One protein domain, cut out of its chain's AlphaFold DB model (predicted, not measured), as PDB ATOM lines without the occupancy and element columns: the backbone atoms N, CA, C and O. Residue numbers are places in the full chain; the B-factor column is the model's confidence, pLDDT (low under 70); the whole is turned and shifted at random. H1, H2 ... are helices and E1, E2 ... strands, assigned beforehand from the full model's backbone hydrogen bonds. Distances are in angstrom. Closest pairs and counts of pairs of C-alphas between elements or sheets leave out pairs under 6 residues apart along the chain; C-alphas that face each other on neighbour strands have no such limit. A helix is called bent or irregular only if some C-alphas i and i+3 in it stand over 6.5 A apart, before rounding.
ATOM      1  N   ASN A 172     -12.269  -0.571  -9.861       78.12
ATOM      2  CA  ASN A 172     -12.253   0.714  -9.163       78.12
ATOM      3  C   ASN A 172     -13.652   1.310  -8.922       78.12
ATOM      4  O   ASN A 172     -13.821   2.078  -7.984       78.12
ATOM      5  N   THR A 173     -14.651   0.958  -9.734       81.19
ATOM      6  CA  THR A 173     -16.045   1.428  -9.581       81.19
ATOM      7  C   THR A 173     -16.938   0.455  -8.812       81.19
ATOM      8  O   THR A 173     -18.060   0.806  -8.450       81.19
ATOM      9  N   ARG A 174     -16.449  -0.759  -8.523       84.12
ATOM     10  CA  ARG A 174     -17.201  -1.780  -7.778       84.12
ATOM     11  C   ARG A 174     -17.671  -1.293  -6.395       84.12
ATOM     12  O   ARG A 174     -18.842  -1.521  -6.102       84.12
ATOM     13  N   PRO A 175     -16.858  -0.603  -5.567       87.12
ATOM     14  CA  PRO A 175     -17.313  -0.121  -4.257       87.12
ATOM     15  C   PRO A 175     -18.460   0.894  -4.352       87.12
ATOM     16  O   PRO A 175     -19.412   0.837  -3.571       87.12
ATOM     17  N   ASP A 176     -18.401   1.788  -5.341       87.75
ATOM     18  CA  ASP A 176     -19.461   2.759  -5.618       87.75
ATOM     19  C   ASP A 176     -20.738   2.044  -6.074       87.75
ATOM     20  O   ASP A 176     -21.830   2.335  -5.585       87.75
ATOM     21  N   ALA A 177     -20.609   1.056  -6.964       88.25
ATOM     22  CA  ALA A 177     -21.741   0.277  -7.454       88.25
ATOM     23  C   ALA A 177     -22.404  -0.548  -6.338       88.25
ATOM     24  O   ALA A 177     -23.628  -0.539  -6.220       88.25
ATOM     25  N   MET A 178     -21.616  -1.172  -5.457       88.75
ATOM     26  CA  MET A 178     -22.131  -1.847  -4.259       88.75
ATOM     27  C   MET A 178     -22.845  -0.871  -3.321       88.75
ATOM     28  O   MET A 178     -23.908  -1.185  -2.794       88.75
ATOM     29  N   SER A 179     -22.302   0.333  -3.130       90.75
ATOM     30  CA  SER A 179     -22.925   1.360  -2.287       90.75
ATOM     31  C   SER A 179     -24.255   1.847  -2.875       90.75
ATOM     32  O   SER A 179     -25.234   2.008  -2.144       90.75
ATOM     33  N   ALA A 180     -24.329   2.015  -4.197       90.50
ATOM     34  CA  ALA A 180     -25.571   2.319  -4.903       90.50
ATOM     35  C   ALA A 180     -26.589   1.164  -4.811       90.50
ATOM     36  O   ALA A 180     -27.764   1.405  -4.530       90.50
ATOM     37  N   ALA A 181     -26.149  -0.087  -4.977       90.81
ATOM     38  CA  ALA A 181     -27.005  -1.263  -4.817       90.81
ATOM     39  C   ALA A 181     -27.556  -1.370  -3.385       90.81
ATOM     40  O   ALA A 181     -28.759  -1.544  -3.204       90.81
ATOM     41  N   ASN A 182     -26.715  -1.163  -2.368       90.81
ATOM     42  CA  ASN A 182     -27.131  -1.135  -0.964       90.81
ATOM     43  C   ASN A 182     -28.155  -0.035  -0.679       90.81
ATOM     44  O   ASN A 182     -29.065  -0.242   0.124       90.81
ATOM     45  N   PHE A 183     -28.056   1.112  -1.353       91.19
ATOM     46  CA  PHE A 183     -29.063   2.160  -1.223       91.19
ATOM     47  C   PHE A 183     -30.428   1.708  -1.775       91.19
ATOM     48  O   PHE A 183     -31.449   1.895  -1.109       91.19
ATOM     49  N   LEU A 184     -30.458   1.036  -2.933       90.62
ATOM     50  CA  LEU A 184     -31.689   0.438  -3.470       90.62
ATOM     51  C   LEU A 184     -32.258  -0.633  -2.536       90.62
ATOM     52  O   LEU A 184     -33.453  -0.604  -2.248       90.62
ATOM     53  N   ILE A 185     -31.409  -1.539  -2.040       90.50
ATOM     54  CA  ILE A 185     -31.804  -2.589  -1.089       90.50
ATOM     55  C   ILE A 185     -32.461  -1.939   0.128       90.50
ATOM     56  O   ILE A 185     -33.615  -2.226   0.427       90.50
ATOM     57  N   SER A 186     -31.781  -0.985   0.770       89.94
ATOM     58  CA  SER A 186     -32.297  -0.302   1.958       89.94
ATOM     59  C   SER A 186     -33.639   0.391   1.722       89.94
ATOM     60  O   SER A 186     -34.454   0.443   2.641       89.94
ATOM     61  N   HIS A 187     -33.875   0.941   0.530       89.25
ATOM     62  CA  HIS A 187     -35.139   1.596   0.202       89.25
ATOM     63  C   HIS A 187     -36.294   0.600   0.007       89.25
ATOM     64  O   HIS A 187     -37.447   0.917   0.299       89.25
ATOM     65  N   LEU A 188     -35.996  -0.600  -0.490       88.31
ATOM     66  CA  LEU A 188     -36.994  -1.609  -0.848       88.31
ATOM     67  C   LEU A 188     -37.302  -2.585   0.294       88.31
ATOM     68  O   LEU A 188     -38.432  -3.060   0.377       88.31
ATOM     69  N   SER A 189     -36.344  -2.854   1.186       86.94
ATOM     70  CA  SER A 189     -36.454  -3.892   2.226       86.94
ATOM     71  C   SER A 189     -37.614  -3.711   3.209       86.94
ATOM     72  O   SER A 189     -38.044  -4.682   3.821       86.94
ATOM     73  N   SER A 190     -38.130  -2.492   3.390       79.06
ATOM     74  CA  SER A 190     -39.270  -2.218   4.279       79.06
ATOM     75  C   SER A 190     -40.616  -2.159   3.551       79.06
ATOM     76  O   SER A 190     -41.646  -1.916   4.182       79.06
ATOM     77  N   ASN A 191     -40.633  -2.365   2.231       79.31
ATOM     78  CA  ASN A 191     -41.824  -2.231   1.409       79.31
ATOM     79  C   ASN A 191     -42.294  -3.606   0.921       79.31
ATOM     80  O   ASN A 191     -41.709  -4.195   0.020       79.31
ATOM     81  N   THR A 192     -43.382  -4.112   1.493       80.25
ATOM     82  CA  THR A 192     -43.987  -5.391   1.084       80.25
ATOM     83  C   THR A 192     -45.037  -5.224  -0.015       80.25
ATOM     84  O   THR A 192     -45.634  -6.207  -0.456       80.25
ATOM     85  N   ALA A 193     -45.282  -3.988  -0.470       81.38
ATOM     86  CA  ALA A 193     -46.274  -3.719  -1.497       81.38
ATOM     87  C   ALA A 193     -45.807  -4.223  -2.864       81.38
ATOM     88  O   ALA A 193     -44.636  -4.117  -3.241       81.38
ATOM     89  N   CYS A 194     -46.775  -4.703  -3.629       80.56
ATOM     90  CA  CYS A 194     -46.598  -5.098  -5.015       80.56
ATOM     91  C   CYS A 194     -46.663  -3.878  -5.937       80.56
ATOM     92  O   CYS A 194     -47.198  -2.823  -5.577       80.56
ATOM     93  N   GLY A 195     -46.108  -4.015  -7.136       75.69
ATOM     94  CA  GLY A 195     -46.123  -2.965  -8.145       75.69
ATOM     95  C   GLY A 195     -44.804  -2.847  -8.889       75.69
ATOM     96  O   GLY A 195     -43.763  -3.324  -8.446       75.69
ATOM     97  N   ASN A 196     -44.865  -2.204 -10.052       79.50
ATOM     98  CA  ASN A 196     -43.687  -2.012 -10.883       79.50
ATOM     99  C   ASN A 196     -42.656  -1.149 -10.147       79.50
ATOM    100  O   ASN A 196     -42.983  -0.084  -9.616       79.50
ATOM    101  N   VAL A 197     -41.403  -1.587 -10.167       81.19
ATOM    102  CA  VAL A 197     -40.259  -0.827  -9.664       81.19
ATOM    103  C   VAL A 197     -39.413  -0.427 -10.855       81.19
ATOM    104  O   VAL A 197     -38.974  -1.284 -11.612       81.19
ATOM    105  N   ILE A 198     -39.177   0.872 -11.010       87.12
ATOM    106  CA  ILE A 198     -38.163   1.415 -11.915       87.12
ATOM    107  C   ILE A 198     -37.404   2.475 -11.120       87.12
ATOM    108  O   ILE A 198     -37.818   3.633 -11.061       87.12
ATOM    109  N   LEU A 199     -36.347   2.050 -10.433       90.06
ATOM    110  CA  LEU A 199     -35.584   2.895  -9.516       90.06
ATOM    111  C   LEU A 199     -34.104   2.860  -9.849       90.06
ATOM    112  O   LEU A 199     -33.564   1.833 -10.251       90.06
ATOM    113  N   PHE A 200     -33.448   3.989  -9.632       92.25
ATOM    114  CA  PHE A 200     -32.029   4.168  -9.869       92.25
ATOM    115  C   PHE A 200     -31.374   4.751  -8.627       92.25
ATOM    116  O   PHE A 200     -31.916   5.666  -8.006       92.25
ATOM    117  N   ALA A 201     -30.195   4.245  -8.287       93.31
ATOM    118  CA  ALA A 201     -29.341   4.815  -7.263       93.31
ATOM    119  C   ALA A 201     -27.994   5.208  -7.858       93.31
ATOM    120  O   ALA A 201     -27.370   4.440  -8.593       93.31
ATOM    121  N   LYS A 202     -27.537   6.407  -7.505       92.69
ATOM    122  CA  LYS A 202     -26.215   6.919  -7.862       92.69
ATOM    123  C   LYS A 202     -25.378   7.069  -6.604       92.69
ATOM    124  O   LYS A 202     -25.800   7.723  -5.649       92.69
ATOM    125  N   PHE A 203     -24.162   6.541  -6.650       90.94
ATOM    126  CA  PHE A 203     -23.145   6.740  -5.624       90.94
ATOM    127  C   PHE A 203     -21.811   6.998  -6.319       90.94
ATOM    128  O   PHE A 203     -21.413   6.221  -7.182       90.94
ATOM    129  N   GLY A 204     -21.149   8.111  -5.993       87.38
ATOM    130  CA  GLY A 204     -19.914   8.504  -6.676       87.38
ATOM    131  C   GLY A 204     -20.108   8.571  -8.193       87.38
ATOM    132  O   GLY A 204     -20.939   9.359  -8.677       87.38
ATOM    133  N   VAL A 205     -19.358   7.740  -8.920       85.69
ATOM    134  CA  VAL A 205     -19.428   7.610 -10.390       85.69
ATOM    135  C   VAL A 205     -20.303   6.446 -10.866       85.69
ATOM    136  O   VAL A 205     -20.562   6.337 -12.062       85.69
ATOM    137  N   ALA A 206     -20.765   5.585  -9.958       87.06
ATOM    138  CA  ALA A 206     -21.588   4.438 -10.310       87.06
ATOM    139  C   ALA A 206     -23.081   4.781 -10.312       87.06
ATOM    140  O   ALA A 206     -23.585   5.535  -9.472       87.06
ATOM    141  N   LEU A 207     -23.789   4.151 -11.246       87.94
ATOM    142  CA  LEU A 207     -25.237   4.172 -11.354       87.94
ATOM    143  C   LEU A 207     -25.743   2.730 -11.394       87.94
ATOM    144  O   LEU A 207     -25.337   1.956 -12.257       87.94
ATOM    145  N   VAL A 208     -26.647   2.384 -10.483       88.25
ATOM    146  CA  VAL A 208     -27.318   1.081 -10.457       88.25
ATOM    147  C   VAL A 208     -28.806   1.306 -10.668       88.25
ATOM    148  O   VAL A 208     -29.417   2.119  -9.978       88.25
ATOM    149  N   GLY A 209     -29.385   0.600 -11.635       88.88
ATOM    150  CA  GLY A 209     -30.819   0.602 -11.908       88.88
ATOM    151  C   GLY A 209     -31.445  -0.738 -11.546       88.88
ATOM    152  O   GLY A 209     -30.872  -1.789 -11.831       88.88
ATOM    153  N   LEU A 210     -32.635  -0.697 -10.957       86.94
ATOM    154  CA  LEU A 210     -33.479  -1.856 -10.716       86.94
ATOM    155  C   LEU A 210     -34.803  -1.689 -11.455       86.94
ATOM    156  O   LEU A 210     -35.535  -0.718 -11.250       86.94
ATOM    157  N   TYR A 211     -35.117  -2.696 -12.263       87.06
ATOM    158  CA  TYR A 211     -36.435  -2.903 -12.835       87.06
ATOM    159  C   TYR A 211     -37.050  -4.175 -12.247       87.06
ATOM    160  O   TYR A 211     -36.430  -5.238 -12.301       87.06
ATOM    161  N   ALA A 212     -38.266  -4.072 -11.717       83.88
ATOM    162  CA  ALA A 212     -39.036  -5.208 -11.226       83.88
ATOM    163  C   ALA A 212     -40.497  -5.099 -11.683       83.88
ATOM    164  O   ALA A 212     -41.082  -4.015 -11.651       83.88
ATOM    165  N   GLY A 213     -41.070  -6.216 -12.135       80.75
ATOM    166  CA  GLY A 213     -42.459  -6.276 -12.596       80.75
ATOM    167  C   GLY A 213     -43.470  -6.223 -11.448       80.75
ATOM    168  O   GLY A 213     -43.130  -6.499 -10.300       80.75
ATOM    169  N   ALA A 214     -44.722  -5.895 -11.776       82.75
ATOM    170  CA  ALA A 214     -45.794  -5.645 -10.811       82.75
ATOM    171  C   ALA A 214     -46.105  -6.814  -9.868       82.75
ATOM    172  O   ALA A 214     -46.551  -6.581  -8.746       82.75
ATOM    173  N   ASP A 215     -45.831  -8.038 -10.311       81.62
ATOM    174  CA  ASP A 215     -46.133  -9.266  -9.574       81.62
ATOM    175  C   ASP A 215     -45.072  -9.607  -8.512       81.62
ATOM    176  O   ASP A 215     -45.239 -10.557  -7.748       81.62
ATOM    177  N   LEU A 216     -43.966  -8.853  -8.452       80.50
ATOM    178  CA  LEU A 216     -42.901  -9.056  -7.474       80.50
ATOM    179  C   LEU A 216     -43.073  -8.109  -6.280       80.50
ATOM    180  O   LEU A 216     -43.175  -6.891  -6.445       80.50
ATOM    181  N   LYS A 217     -43.034  -8.660  -5.062       85.31
ATOM    182  CA  LYS A 217     -42.952  -7.847  -3.842       85.31
ATOM    183  C   LYS A 217     -41.611  -7.108  -3.793       85.31
ATOM    184  O   LYS A 217     -40.562  -7.668  -4.124       85.31
ATOM    185  N   LYS A 218     -41.634  -5.840  -3.389       85.75
ATOM    186  CA  LYS A 218     -40.444  -4.971  -3.394       85.75
ATOM    187  C   LYS A 218     -39.338  -5.464  -2.452       85.75
ATOM    188  O   LYS A 218     -38.173  -5.437  -2.839       85.75
ATOM    189  N   ASP A 219     -39.686  -5.994  -1.284       85.56
ATOM    190  CA  ASP A 219     -38.757  -6.651  -0.351       85.56
ATOM    191  C   ASP A 219     -38.046  -7.868  -0.979       85.56
ATOM    192  O   ASP A 219     -36.830  -8.020  -0.848       85.56
ATOM    193  N   ARG A 220     -38.754  -8.686  -1.769       86.75
ATOM    194  CA  ARG A 220     -38.149  -9.793  -2.539       86.75
ATOM    195  C   ARG A 220     -37.234  -9.302  -3.656       86.75
ATOM    196  O   ARG A 220     -36.220  -9.938  -3.942       86.75
ATOM    197  N   ALA A 221     -37.544  -8.161  -4.270       86.12
ATOM    198  CA  ALA A 221     -36.635  -7.526  -5.223       86.12
ATOM    199  C   ALA A 221     -35.319  -7.086  -4.546       86.12
ATOM    200  O   ALA A 221     -34.251  -7.250  -5.138       86.12
ATOM    201  N   ALA A 222     -35.380  -6.600  -3.300       86.94
ATOM    202  CA  ALA A 222     -34.197  -6.313  -2.485       86.94
ATOM    203  C   ALA A 222     -33.375  -7.572  -2.171       86.94
ATOM    204  O   ALA A 222     -32.158  -7.551  -2.344       86.94
ATOM    205  N   GLU A 223     -34.015  -8.675  -1.768       86.88
ATOM    206  CA  GLU A 223     -33.322  -9.952  -1.522       86.88
ATOM    207  C   GLU A 223     -32.609 -10.474  -2.774       86.88
ATOM    208  O   GLU A 223     -31.458 -10.914  -2.709       86.88
ATOM    209  N   LEU A 224     -33.275 -10.393  -3.932       84.56
ATOM    210  CA  LEU A 224     -32.664 -10.755  -5.206       84.56
ATOM    211  C   LEU A 224     -31.466  -9.862  -5.497       84.56
ATOM    212  O   LEU A 224     -30.408 -10.393  -5.808       84.56
ATOM    213  N   LEU A 225     -31.592  -8.541  -5.356       83.69
ATOM    214  CA  LEU A 225     -30.480  -7.619  -5.579       83.69
ATOM    215  C   LEU A 225     -29.296  -7.925  -4.647       83.69
ATOM    216  O   LEU A 225     -28.167  -7.985  -5.122       83.69
ATOM    217  N   HIS A 226     -29.548  -8.213  -3.368       83.31
ATOM    218  CA  HIS A 226     -28.511  -8.570  -2.396       83.31
ATOM    219  C   HIS A 226     -27.734  -9.841  -2.771       83.31
ATOM    220  O   HIS A 226     -26.558  -9.953  -2.459       83.31
ATOM    221  N   LYS A 227     -28.349 -10.795  -3.481       79.25
ATOM    222  CA  LYS A 227     -27.670 -12.027  -3.921       79.25
ATOM    223  C   LYS A 227     -26.604 -11.792  -5.005       79.25
ATOM    224  O   LYS A 227     -25.728 -12.639  -5.174       79.25
ATOM    225  N   TYR A 228     -26.702 -10.707  -5.776       72.00
ATOM    226  CA  TYR A 228     -25.828 -10.450  -6.932       72.00
ATOM    227  C   TYR A 228     -24.706  -9.431  -6.665       72.00
ATOM    228  O   TYR A 228     -23.936  -9.154  -7.587       72.00
TER     229      TYR A 228
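What this domain is: This is residues 172 to 228 of the 229 residues of an uncharacterized protein of Metarhizium brunneum (UniProt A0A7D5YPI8). A long helix, H1, stretches over one face of a two-stranded hairpin, E1 and E2, whose other face is bare. A shorter helix, H2, folds back beside the half of H1 that ends at Leu 188, on the E2 side, and reaches the hairpin with few contacts. You are reading 57 printed residues with two named helices and two named strands, in the order H1, E1, E2, H2; the sheet has the order E1 - E2 and is antiparallel, and the class is mixed, helices and strands. The whole is compact, with a radius of gyration of the C-alphas of 11.1 A, and its outline is a rod spanning 35 by 17 by 16 A.

Where its parts are: Find C-alpha 172 at (-12.253, 0.714, -9.163); from there H1, residues 172 to 188, runs 26.2 A to C-alpha 188 at (-36.994, -1.609, -0.848). H1 is irregular: C-alphas 172 and 175 are 7.1 A apart, and its line is a rough one. Next look at residues 197 to 203, strand E1, 19.1 A long, and then at residues 206 to 212, strand E2, 20.0 A long. Last comes H2, residues 218 to 227, 14.6 A long, which ends at C-alpha 227, (-27.670, -12.027, -3.921).

How they stand to each other: Start with the hairpin of E1 and E2, antiparallel neighbours whose directions stand at 168 degrees. Look for N 199 and O 210, 3.0 A apart, and N 208 and O 201, 2.9 A apart, both within hydrogen-bond range. Go back to H1: its closest C-alphas to E1 are those of Ala 180 and Phe 203, 5.1 A apart. To E2 its closest are those of Ala 177 and Ala 206, 5.0 A apart. H1 and H2 touch, with residues 181 to 188 of H1 alone; the closest C-alphas, those of Ile 185 and Ala 222, are 4.6 A apart. The two helices run opposite ways at a shallow tilt of 26 degrees. Between E2 and H2 the closest C-alphas are those of Ala 212 and Ala 221, 6.9 A apart. In H2 every O i to N i+4 pair is within hydrogen-bond range; in H1 it is 12 of 13.

The domain as a whole: Look from Asn 172 to Asp 215 for the two C-alphas farthest apart, 35.3 A. The printed part, residues 172 to 228, has no cut. The links from E1 to E2 and from E2 to H2 are tight, the link from H1 to E1 is short with 8 residues, and no link is long. The mean pLDDT of the printed part is 85.7, and no printed residue is under 70 in this model.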